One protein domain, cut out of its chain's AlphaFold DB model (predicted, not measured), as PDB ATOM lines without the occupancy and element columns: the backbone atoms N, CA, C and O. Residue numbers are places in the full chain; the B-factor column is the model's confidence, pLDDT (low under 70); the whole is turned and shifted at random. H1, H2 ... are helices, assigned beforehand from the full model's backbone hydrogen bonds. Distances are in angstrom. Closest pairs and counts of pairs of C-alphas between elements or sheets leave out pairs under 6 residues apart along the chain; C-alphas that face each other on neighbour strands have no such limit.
ATOM      1  N   VAL A  15     110.725 113.216 119.510       61.59
ATOM      2  CA  VAL A  15     111.815 113.567 118.589       61.59
ATOM      3  C   VAL A  15     113.016 112.630 118.754       61.59
ATOM      4  O   VAL A  15     113.586 112.186 117.759       61.59
ATOM      5  N   VAL A  16     113.370 112.295 119.997       61.59
ATOM      6  CA  VAL A  16     114.463 111.367 120.321       61.59
ATOM      7  C   VAL A  16     114.100 109.961 119.846       61.59
ATOM      8  O   VAL A  16     114.880 109.358 119.121       61.59
ATOM      9  N   ALA A  17     112.865 109.513 120.096       65.50
ATOM     10  CA  ALA A  17     112.376 108.216 119.620       65.50
ATOM     11  C   ALA A  17     112.425 108.078 118.084       65.50
ATOM     12  O   ALA A  17     112.836 107.045 117.559       65.50
ATOM     13  N   LYS A  18     112.066 109.134 117.335       72.44
ATOM     14  CA  LYS A  18     112.159 109.138 115.862       72.44
ATOM     15  C   LYS A  18     113.603 109.098 115.360       72.44
ATOM     16  O   LYS A  18     113.886 108.419 114.373       72.44
ATOM     17  N   ARG A  19     114.510 109.839 116.007       72.94
ATOM     18  CA  ARG A  19     115.936 109.854 115.650       72.94
ATOM     19  C   ARG A  19     116.582 108.499 115.921       72.94
ATOM     20  O   ARG A  19     117.293 107.995 115.054       72.94
ATOM     21  N   ASP A  20     116.294 107.922 117.081       76.12
ATOM     22  CA  ASP A  20     116.803 106.616 117.488       76.12
ATOM     23  C   ASP A  20     116.287 105.526 116.548       76.12
ATOM     24  O   ASP A  20     117.076 104.714 116.079       76.12
ATOM     25  N   LEU A  21     115.008 105.569 116.153       78.00
ATOM     26  CA  LEU A  21     114.461 104.634 115.171       78.00
ATOM     27  C   LEU A  21     115.130 104.775 113.795       78.00
ATOM     28  O   LEU A  21     115.514 103.769 113.207       78.00
ATOM     29  N   LYS A  22     115.326 106.001 113.289       79.62
ATOM     30  CA  LYS A  22     116.011 106.224 112.002       79.62
ATOM     31  C   LYS A  22     117.443 105.679 112.026       79.62
ATOM     32  O   LYS A  22     117.864 105.027 111.073       79.62
ATOM     33  N   SER A  23     118.172 105.943 113.109       84.94
ATOM     34  CA  SER A  23     119.529 105.430 113.314       84.94
ATOM     35  C   SER A  23     119.538 103.902 113.402       84.94
ATOM     36  O   SER A  23     120.305 103.246 112.698       84.94
ATOM     37  N   ALA A  24     118.614 103.326 114.176       83.50
ATOM     38  CA  ALA A  24     118.457 101.886 114.324       83.50
ATOM     39  C   ALA A  24     118.147 101.196 112.990       83.50
ATOM     40  O   ALA A  24     118.768 100.190 112.667       83.50
ATOM     41  N   THR A  25     117.237 101.750 112.181       81.19
ATOM     42  CA  THR A  25     116.907 101.210 110.853       81.19
ATOM     43  C   THR A  25     118.108 101.259 109.909       81.19
ATOM     44  O   THR A  25     118.373 100.276 109.222       81.19
ATOM     45  N   ALA A  26     118.860 102.365 109.892       81.06
ATOM     46  CA  ALA A  26     120.058 102.485 109.062       81.06
ATOM     47  C   ALA A  26     121.129 101.454 109.450       81.06
ATOM     48  O   ALA A  26     121.633 100.741 108.587       81.06
ATOM     49  N   LYS A  27     121.427 101.310 110.746       83.69
ATOM     50  CA  LYS A  27     122.409 100.321 111.213       83.69
ATOM     51  C   LYS A  27     121.932  98.883 111.029       83.69
ATOM     52  O   LYS A  27     122.734  98.015 110.705       83.69
ATOM     53  N   PHE A  28     120.633  98.627 111.175       82.62
ATOM     54  CA  PHE A  28     120.058  97.321 110.864       82.62
ATOM     55  C   PHE A  28     120.227  96.978 109.378       82.62
ATOM     56  O   PHE A  28     120.611  95.860 109.054       82.62
ATOM     57  N   ALA A  29     120.049  97.947 108.475       80.50
ATOM     58  CA  ALA A  29     120.353  97.756 107.057       80.50
ATOM     59  C   ALA A  29     121.847  97.472 106.811       80.50
ATOM     60  O   ALA A  29     122.164  96.602 106.003       80.50
ATOM     61  N   THR A  30     122.761  98.131 107.535       80.81
ATOM     62  CA  THR A  30     124.205  97.831 107.485       80.81
ATOM     63  C   THR A  30     124.515  96.412 107.956       80.81
ATOM     64  O   THR A  30     125.301  95.724 107.312       80.81
ATOM     65  N   ILE A  31     123.873  95.940 109.032       82.25
ATOM     66  CA  ILE A  31     123.990  94.544 109.474       82.25
ATOM     67  C   ILE A  31     123.563  93.616 108.336       82.25
ATOM     68  O   ILE A  31     124.338  92.762 107.925       82.25
ATOM     69  N   LEU A  32     122.371  93.819 107.768       81.56
ATOM     70  CA  LEU A  32     121.894  93.000 106.651       81.56
ATOM     71  C   LEU A  32     122.867  93.025 105.461       81.56
ATOM     72  O   LEU A  32     123.138  91.978 104.880       81.56
ATOM     73  N   ALA A  33     123.448  94.180 105.135       77.50
ATOM     74  CA  ALA A  33     124.455  94.303 104.086       77.50
ATOM     75  C   ALA A  33     125.728  93.492 104.372       77.50
ATOM     76  O   ALA A  33     126.180  92.765 103.490       77.50
ATOM     77  N   ALA A  34     126.248  93.535 105.602       77.00
ATOM     78  CA  ALA A  34     127.421  92.758 106.021       77.00
ATOM     79  C   ALA A  34     127.190  91.233 105.962       77.00
ATOM     80  O   ALA A  34     128.129  90.445 105.837       77.00
ATOM     81  N   PHE A  35     125.928  90.797 106.021       74.00
ATOM     82  CA  PHE A  35     125.527  89.402 105.819       74.00
ATOM     83  C   PHE A  35     125.137  89.077 104.365       74.00
ATOM     84  O   PHE A  35     124.621  87.994 104.098       74.00
ATOM     85  N   GLY A  36     125.367  89.990 103.415       70.94
ATOM     86  CA  GLY A  36     125.016  89.798 102.003       70.94
ATOM     87  C   GLY A  36     123.508  89.838 101.722       70.94
ATOM     88  O   GLY A  36     123.072  89.471 100.636       70.94
ATOM     89  N   LEU A  37     122.699  90.304 102.678       69.69
ATOM     90  CA  LEU A  37     121.235  90.375 102.598       69.69
ATOM     91  C   LEU A  37     120.724  91.732 102.081       69.69
ATOM     92  O   LEU A  37     119.523  92.000 102.093       69.69
ATOM     93  N   ALA A  38     121.615  92.604 101.600       57.22
ATOM     94  CA  ALA A  38     121.267  93.934 101.085       57.22
ATOM     95  C   ALA A  38     120.428  93.935  99.784       57.22
ATOM     96  O   ALA A  38     120.040  95.004  99.315       57.22
ATOM     97  N   GLY A  39     120.100  92.768  99.217       46.00
ATOM     98  CA  GLY A  39     119.334  92.636  97.969       46.00
ATOM     99  C   GLY A  39     117.810  92.787  98.088       46.00
ATOM    100  O   GLY A  39     117.142  93.000  97.080       46.00
ATOM    101  N   SER A  40     117.230  92.728  99.289       46.78
ATOM    102  CA  SER A  40     115.773  92.808  99.491       46.78
ATOM    103  C   SER A  40     115.333  94.188 100.000       46.78
ATOM    104  O   SER A  40     115.051  94.389 101.177       46.78
ATOM    105  N   VAL A  81     118.053  83.814 104.904       60.56
ATOM    106  CA  VAL A  81     118.721  84.258 106.127       60.56
ATOM    107  C   VAL A  81     119.062  82.999 106.906       60.56
ATOM    108  O   VAL A  81     118.155  82.225 107.233       60.56
ATOM    109  N   SER A  82     120.354  82.756 107.149       70.50
ATOM    110  CA  SER A  82     120.754  81.516 107.802       70.50
ATOM    111  C   SER A  82     119.987  81.394 109.129       70.50
ATOM    112  O   SER A  82     119.815  82.395 109.838       70.50
ATOM    113  N   PRO A  83     119.488  80.202 109.502       74.44
ATOM    114  CA  PRO A  83     118.755  80.036 110.757       74.44
ATOM    115  C   PRO A  83     119.553  80.520 111.978       74.44
ATOM    116  O   PRO A  83     118.981  80.954 112.974       74.44
ATOM    117  N   GLN A  84     120.885  80.470 111.888       76.94
ATOM    118  CA  GLN A  84     121.815  81.002 112.880       76.94
ATOM    119  C   GLN A  84     121.760  82.533 112.958       76.94
ATOM    120  O   GLN A  84     121.589  83.066 114.050       76.94
ATOM    121  N   LEU A  85     121.824  83.233 111.820       79.75
ATOM    122  CA  LEU A  85     121.711  84.691 111.769       79.75
ATOM    123  C   LEU A  85     120.346  85.166 112.270       79.75
ATOM    124  O   LEU A  85     120.272  86.105 113.059       79.75
ATOM    125  N   ARG A  86     119.265  84.488 111.869       82.06
ATOM    126  CA  ARG A  86     117.919  84.811 112.357       82.06
ATOM    127  C   ARG A  86     117.841  84.706 113.881       82.06
ATOM    128  O   ARG A  86     117.415  85.656 114.526       82.06
ATOM    129  N   ARG A  87     118.317  83.595 114.456       83.88
ATOM    130  CA  ARG A  87     118.356  83.404 115.916       83.88
ATOM    131  C   ARG A  87     119.218  84.447 116.622       83.88
ATOM    132  O   ARG A  87     118.827  84.926 117.684       83.88
ATOM    133  N   LEU A  88     120.358  84.817 116.041       86.81
ATOM    134  CA  LEU A  88     121.237  85.846 116.592       86.81
ATOM    135  C   LEU A  88     120.539  87.213 116.643       86.81
ATOM    136  O   LEU A  88     120.575  87.876 117.677       86.81
ATOM    137  N   LEU A  89     119.868  87.611 115.558       86.94
ATOM    138  CA  LEU A  89     119.116  88.867 115.497       86.94
ATOM    139  C   LEU A  89     117.902  88.855 116.428       86.94
ATOM    140  O   LEU A  89     117.680  89.834 117.136       86.94
ATOM    141  N   ASP A  90     117.150  87.753 116.472       86.88
ATOM    142  CA  ASP A  90     116.015  87.596 117.388       86.88
ATOM    143  C   ASP A  90     116.476  87.734 118.847       86.88
ATOM    144  O   ASP A  90     115.901  88.520 119.603       86.88
ATOM    145  N   THR A  91     117.583  87.076 119.207       89.06
ATOM    146  CA  THR A  91     118.180  87.171 120.545       89.06
ATOM    147  C   THR A  91     118.654  88.595 120.838       89.06
ATOM    148  O   THR A  91     118.366  89.116 121.909       89.06
ATOM    149  N   ALA A  92     119.331  89.264 119.897       88.62
ATOM    150  CA  ALA A  92     119.801  90.643 120.077       88.62
ATOM    151  C   ALA A  92     118.645  91.634 120.265       88.62
ATOM    152  O   ALA A  92     118.727  92.534 121.102       88.62
ATOM    153  N   ILE A  93     117.544  91.446 119.533       87.25
ATOM    154  CA  ILE A  93     116.329  92.245 119.694       87.25
ATOM    155  C   ILE A  93     115.686  91.962 121.052       87.25
ATOM    156  O   ILE A  93     115.291  92.899 121.742       87.25
ATOM    157  N   GLU A  94     115.574  90.704 121.469       87.00
ATOM    158  CA  GLU A  94     114.948  90.318 122.741       87.00
ATOM    159  C   GLU A  94     115.728  90.819 123.955       87.00
ATOM    160  O   GLU A  94     115.137  91.373 124.879       87.00
ATOM    161  N   THR A  95     117.053  90.727 123.917       87.44
ATOM    162  CA  THR A  95     117.935  91.119 125.027       87.44
ATOM    163  C   THR A  95     118.234  92.610 125.004       87.44
ATOM    164  O   THR A  95     118.373  93.245 126.043       87.44
ATOM    165  N   GLY A  96     118.249  93.215 123.816       87.62
ATOM    166  CA  GLY A  96     118.648  94.607 123.628       87.62
ATOM    167  C   GLY A  96     120.159  94.765 123.509       87.62
ATOM    168  O   GLY A  96     120.658  95.883 123.565       87.62
ATOM    169  N   SER A  97     120.886  93.654 123.376       87.44
ATOM    170  CA  SER A  97     122.339  93.621 123.412       87.44
ATOM    171  C   SER A  97     122.881  92.617 122.405       87.44
ATOM    172  O   SER A  97     122.709  91.404 122.540       87.44
ATOM    173  N   ALA A  98     123.623  93.133 121.425       88.31
ATOM    174  CA  ALA A  98     124.379  92.307 120.493       88.31
ATOM    175  C   ALA A  98     125.466  91.485 121.205       88.31
ATOM    176  O   ALA A  98     125.742  90.364 120.795       88.31
ATOM    177  N   ARG A  99     126.059  92.000 122.295       87.44
ATOM    178  CA  ARG A  99     127.078  91.265 123.066       87.44
ATOM    179  C   ARG A  99     126.490  90.029 123.723       87.44
ATOM    180  O   ARG A  99     126.997  88.936 123.509       87.44
ATOM    181  N   GLU A 100     125.382  90.193 124.438       88.75
ATOM    182  CA  GLU A 100     124.735  89.048 125.073       88.75
ATOM    183  C   GLU A 100     124.172  88.056 124.048       88.75
ATOM    184  O   GLU A 100     124.096  86.859 124.314       88.75
ATOM    185  N   ALA A 101     123.743  88.536 122.878       87.69
ATOM    186  CA  ALA A 101     123.288  87.663 121.805       87.69
ATOM    187  C   ALA A 101     124.432  86.817 121.236       87.69
ATOM    188  O   ALA A 101     124.240  85.627 121.017       87.69
ATOM    189  N   LEU A 102     125.621  87.401 121.059       87.75
ATOM    190  CA  LEU A 102     126.819  86.677 120.627       87.75
ATOM    191  C   LEU A 102     127.267  85.644 121.668       87.75
ATOM    192  O   LEU A 102     127.594  84.522 121.300       87.75
ATOM    193  N   GLU A 103     127.226  85.994 122.955       87.56
ATOM    194  CA  GLU A 103     127.549  85.067 124.049       87.56
ATOM    195  C   GLU A 103     126.570  83.887 124.112       87.56
ATOM    196  O   GLU A 103     126.997  82.742 124.237       87.56
ATOM    197  N   ARG A 104     125.260  84.139 123.970       83.75
ATOM    198  CA  ARG A 104     124.243  83.072 123.942       83.75
ATOM    199  C   ARG A 104     124.276  82.242 122.662       83.75
ATOM    200  O   ARG A 104     123.874  81.083 122.688       83.75
ATOM    201  N   ALA A 105     124.712  82.827 121.550       76.69
ATOM    202  CA  ALA A 105     124.791  82.132 120.275       76.69
ATOM    203  C   ALA A 105     125.959  81.134 120.212       76.69
ATOM    204  O   ALA A 105     125.896  80.235 119.376       76.69
ATOM    205  N   GLY A 106     126.959  81.255 121.103       65.12
ATOM    206  CA  GLY A 106     128.004  80.263 121.401       65.12
ATOM    207  C   GLY A 106     129.028  80.026 120.286       65.12
ATOM    208  O   GLY A 106     130.215  80.241 120.494       65.12
ATOM    209  N   ASP A 107     128.550  79.657 119.095       66.19
ATOM    210  CA  ASP A 107     129.332  79.083 117.991       66.19
ATOM    211  C   ASP A 107     129.064  79.771 116.637       66.19
ATOM    212  O   ASP A 107     129.284  79.194 115.571       66.19
ATOM    213  N   VAL A 108     128.536  80.998 116.630       74.50
ATOM    214  CA  VAL A 108     128.352  81.731 115.368       74.50
ATOM    215  C   VAL A 108     129.682  82.357 114.957       74.50
ATOM    216  O   VAL A 108     130.088  83.389 115.493       74.50
ATOM    217  N   GLU A 109     130.353  81.737 113.986       77.81
ATOM    218  CA  GLU A 109     131.521  82.325 113.333       77.81
ATOM    219  C   GLU A 109     131.094  83.548 112.516       77.81
ATOM    220  O   GLU A 109     130.342  83.447 111.546       77.81
ATOM    221  N   LEU A 110     131.567  84.722 112.935       79.75
ATOM    222  CA  LEU A 110     131.336  85.986 112.249       79.75
ATOM    223  C   LEU A 110     132.646  86.547 111.723       79.75
ATOM    224  O   LEU A 110     133.671  86.513 112.411       79.75
ATOM    225  N   THR A 111     132.592  87.154 110.540       82.75
ATOM    226  CA  THR A 111     133.695  87.997 110.075       82.75
ATOM    227  C   THR A 111     133.853  89.213 110.997       82.75
ATOM    228  O   THR A 111     132.917  89.612 111.701       82.75
ATOM    229  N   GLY A 112     135.037  89.835 110.992       79.56
ATOM    230  CA  GLY A 112     135.272  91.066 111.757       79.56
ATOM    231  C   GLY A 112     134.248  92.160 111.430       79.56
ATOM    232  O   GLY A 112     133.693  92.770 112.338       79.56
ATOM    233  N   GLU A 113     133.924  92.313 110.145       78.62
ATOM    234  CA  GLU A 113     132.929  93.264 109.637       78.62
ATOM    235  C   GLU A 113     131.506  92.961 110.139       78.62
ATOM    236  O   GLU A 113     130.809  93.854 110.620       78.62
ATOM    237  N   GLN A 114     131.079  91.694 110.111       81.81
ATOM    238  CA  GLN A 114     129.763  91.282 110.620       81.81
ATOM    239  C   GLN A 114     129.626  91.525 112.123       81.81
ATOM    240  O   GLN A 114     128.590  91.994 112.605       81.81
ATOM    241  N   ARG A 115     130.689  91.224 112.876       85.50
ATOM    242  CA  ARG A 115     130.730  91.450 114.319       85.50
ATOM    243  C   ARG A 115     130.689  92.940 114.649       85.50
ATOM    244  O   ARG A 115     129.953  93.338 115.550       85.50
ATOM    245  N   GLU A 116     131.448  93.760 113.929       85.06
ATOM    246  CA  GLU A 116     131.450  95.213 114.107       85.06
ATOM    247  C   GLU A 116     130.076  95.819 113.793       85.06
ATOM    248  O   GLU A 116     129.552  96.595 114.595       85.06
ATOM    249  N   ALA A 117     129.440  95.398 112.695       84.62
ATOM    250  CA  ALA A 117     128.108  95.863 112.322       84.62
ATOM    251  C   ALA A 117     127.072  95.591 113.427       84.62
ATOM    252  O   ALA A 117     126.319  96.495 113.797       84.62
ATOM    253  N   LEU A 118     127.073  94.388 114.018       87.25
ATOM    254  CA  LEU A 118     126.188  94.041 115.139       87.25
ATOM    255  C   LEU A 118     126.462  94.883 116.390       87.25
ATOM    256  O   LEU A 118     125.529  95.363 117.035       87.25
ATOM    257  N   LEU A 119     127.738  95.075 116.733       88.88
ATOM    258  CA  LEU A 119     128.151  95.828 117.919       88.88
ATOM    259  C   LEU A 119     127.994  97.350 117.761       88.88
ATOM    260  O   LEU A 119     128.003  98.063 118.763       88.88
ATOM    261  N   SER A 120     127.818  97.848 116.534       88.62
ATOM    262  CA  SER A 120     127.572  99.269 116.250       88.62
ATOM    263  C   SER A 120     126.193  99.756 116.719       88.62
ATOM    264  O   SER A 120     125.979 100.965 116.878       88.62
ATOM    265  N   VAL A 121     125.249  98.833 116.936       87.88
ATOM    266  CA  VAL A 121     123.884  99.124 117.383       87.88
ATOM    267  C   VAL A 121     123.849  99.225 118.906       87.88
ATOM    268  O   VAL A 121     124.189  98.286 119.624       87.88
ATOM    269  N   SER A 122     123.420 100.381 119.401       88.62
ATOM    270  CA  SER A 122     123.271 100.659 120.829       88.62
ATOM    271  C   SER A 122     122.031  99.990 121.429       88.62
ATOM    272  O   SER A 122     121.075  99.663 120.728       88.62
ATOM    273  N   GLU A 123     121.998  99.862 122.755       88.12
ATOM    274  CA  GLU A 123     120.849  99.293 123.480       88.12
ATOM    275  C   GLU A 123     119.536 100.038 123.198       88.12
ATOM    276  O   GLU A 123     118.478  99.424 123.064       88.12
ATOM    277  N   ARG A 124     119.594 101.371 123.045       86.19
ATOM    278  CA  ARG A 124     118.420 102.190 122.692       86.19
ATOM    279  C   ARG A 124     117.907 101.885 121.289       86.19
ATOM    280  O   ARG A 124     116.700 101.842 121.073       86.19
ATOM    281  N   GLU A 125     118.814 101.657 120.345       86.75
ATOM    282  CA  GLU A 125     118.465 101.303 118.969       86.75
ATOM    283  C   GLU A 125     117.867  99.890 118.901       86.75
ATOM    284  O   GLU A 125     116.853  99.694 118.234       86.75
ATOM    285  N   TRP A 126     118.399  98.927 119.663       88.56
ATOM    286  CA  TRP A 126     117.774  97.607 119.801       88.56
ATOM    287  C   TRP A 126     116.391  97.672 120.455       88.56
ATOM    288  O   TRP A 126     115.470  96.989 120.006       88.56
ATOM    289  N   ALA A 127     116.207  98.518 121.472       85.81
ATOM    290  CA  ALA A 127     114.901  98.735 122.090       85.81
ATOM    291  C   ALA A 127     113.881  99.313 121.091       85.81
ATOM    292  O   ALA A 127     112.743  98.843 121.044       85.81
ATOM    293  N   ALA A 128     114.294 100.264 120.245       84.50
ATOM    294  CA  ALA A 128     113.451 100.798 119.175       84.50
ATOM    295  C   ALA A 128     113.070  99.714 118.149       84.50
ATOM    296  O   ALA A 128     111.909  99.621 117.746       84.50
ATOM    297  N   LEU A 129     114.012  98.844 117.762       85.31
ATOM    298  CA  LEU A 129     113.734  97.708 116.872       85.31
ATOM    299  C   LEU A 129     112.773  96.694 117.509       85.31
ATOM    300  O   LEU A 129     111.872  96.200 116.831       85.31
ATOM    301  N   ARG A 130     112.910  96.418 118.812       86.25
ATOM    302  CA  ARG A 130     111.986  95.552 119.563       86.25
ATOM    303  C   ARG A 130     110.569  96.112 119.573       86.25
ATOM    304  O   ARG A 130     109.620  95.363 119.356       86.25
ATOM    305  N   GLU A 131     110.425  97.415 119.795       84.75
ATOM    306  CA  GLU A 131     109.122  98.079 119.769       84.75
ATOM    307  C   GLU A 131     108.464  97.965 118.388       84.75
ATOM    308  O   GLU A 131     107.285  97.622 118.287       84.75
ATOM    309  N   VAL A 132     109.230  98.183 117.315       82.12
ATOM    310  CA  VAL A 132     108.738  97.997 115.943       82.12
ATOM    311  C   VAL A 132     108.342  96.544 115.688       82.12
ATOM    312  O   VAL A 132     107.244  96.306 115.187       82.12
ATOM    313  N   ARG A 133     109.169  95.566 116.087       80.94
ATOM    314  CA  ARG A 133     108.851  94.131 115.971       80.94
ATOM    315  C   ARG A 133     107.533  93.797 116.670       80.94
ATOM    316  O   ARG A 133     106.675  93.174 116.056       80.94
ATOM    317  N   GLY A 134     107.335  94.268 117.902       79.00
ATOM    318  CA  GLY A 134     106.098  94.040 118.658       79.00
ATOM    319  C   GLY A 134     104.859  94.656 118.002       79.00
ATOM    320  O   GLY A 134     103.785  94.064 118.039       79.00
ATOM    321  N   ARG A 135     105.000  95.813 117.341       78.25
ATOM    322  CA  ARG A 135     103.906  96.451 116.587       78.25
ATOM    323  C   ARG A 135     103.588  95.744 115.267       78.25
ATOM    324  O   ARG A 135     102.447  95.798 114.822       78.25
ATOM    325  N   LEU A 136     104.579  95.108 114.642       71.94
ATOM    326  CA  LEU A 136     104.421  94.382 113.378       71.94
ATOM    327  C   LEU A 136     103.999  92.919 113.568       71.94
ATOM    328  O   LEU A 136     103.421  92.341 112.654       71.94
TER     329      LEU A 136
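Overview. This is residues 15 to 40 and 81 to 136 of the 154 residues of an uncharacterized protein of Marinicauda algicola (UniProt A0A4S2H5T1). A long helix, H1, runs along one side of four shorter helices: H5 crosses its earlier part nearly at a right angle, and H4 runs beside its later part, pointing the other way. Farther from H1, H2 and H3 make a crossed pair, and H2 meets H5. The printed part has 82 residues with five named helices, H1 to H5 in chain order, and no named strand; the class is all helix. The whole is compact, with a radius of gyration of the C-alphas of 12.1 A and spans of 38 by 26 by 22 A.

Arrangement. Start at H1, residues 15 to 34. With residues 27 to 34 alone it touches H4, residues 112 to 119, at a shallow tilt of 22 degrees, opposite ways; the closest C-alphas, of Ile 31 and Ala 117, are 5.2 A apart. With residues 17 to 25 alone it touches residues 124 to 129 of H5, residues 123 to 136, about perpendicular at 89 degrees; look at Ala 24 and Glu 125, the closest C-alphas at 4.7 A. H2, residues 83 to 95, touches H3, residues 98 to 105, at a steep tilt of 52 degrees, closest at C-alphas 92 and 98, 4.9 A. H2 touches H5 too, C-alphas 93 and 130 being closest at 5.5 A. H3 and H4 only just touch, with 3 pairs of C-alphas within 8 A, the closest 98 and 119. H1 is apart from H2 and H3. In all five helices every O i to N i+4 pair is within hydrogen-bond range.

Along the chain. Find C-alpha 15 at (111.815, 113.567, 118.589); from there H1 runs 28.9 A to C-alpha 34. H2 is 18.1 A long; H5 runs 19.9 A to C-alpha 136 at (104.421, 94.382, 113.378).

Size, cuts and confidence. The farthest C-alphas, of Val 15 and Asp 107, are 38.7 A apart. Residues 41 to 80 are not printed; C-alphas 40 and 81 stand 11.2 A apart across the cut. Of the links printed whole, none is long. Look for pLDDT under 70 at residues 15 to 17, 37 to 40, 81 and 106 to 107.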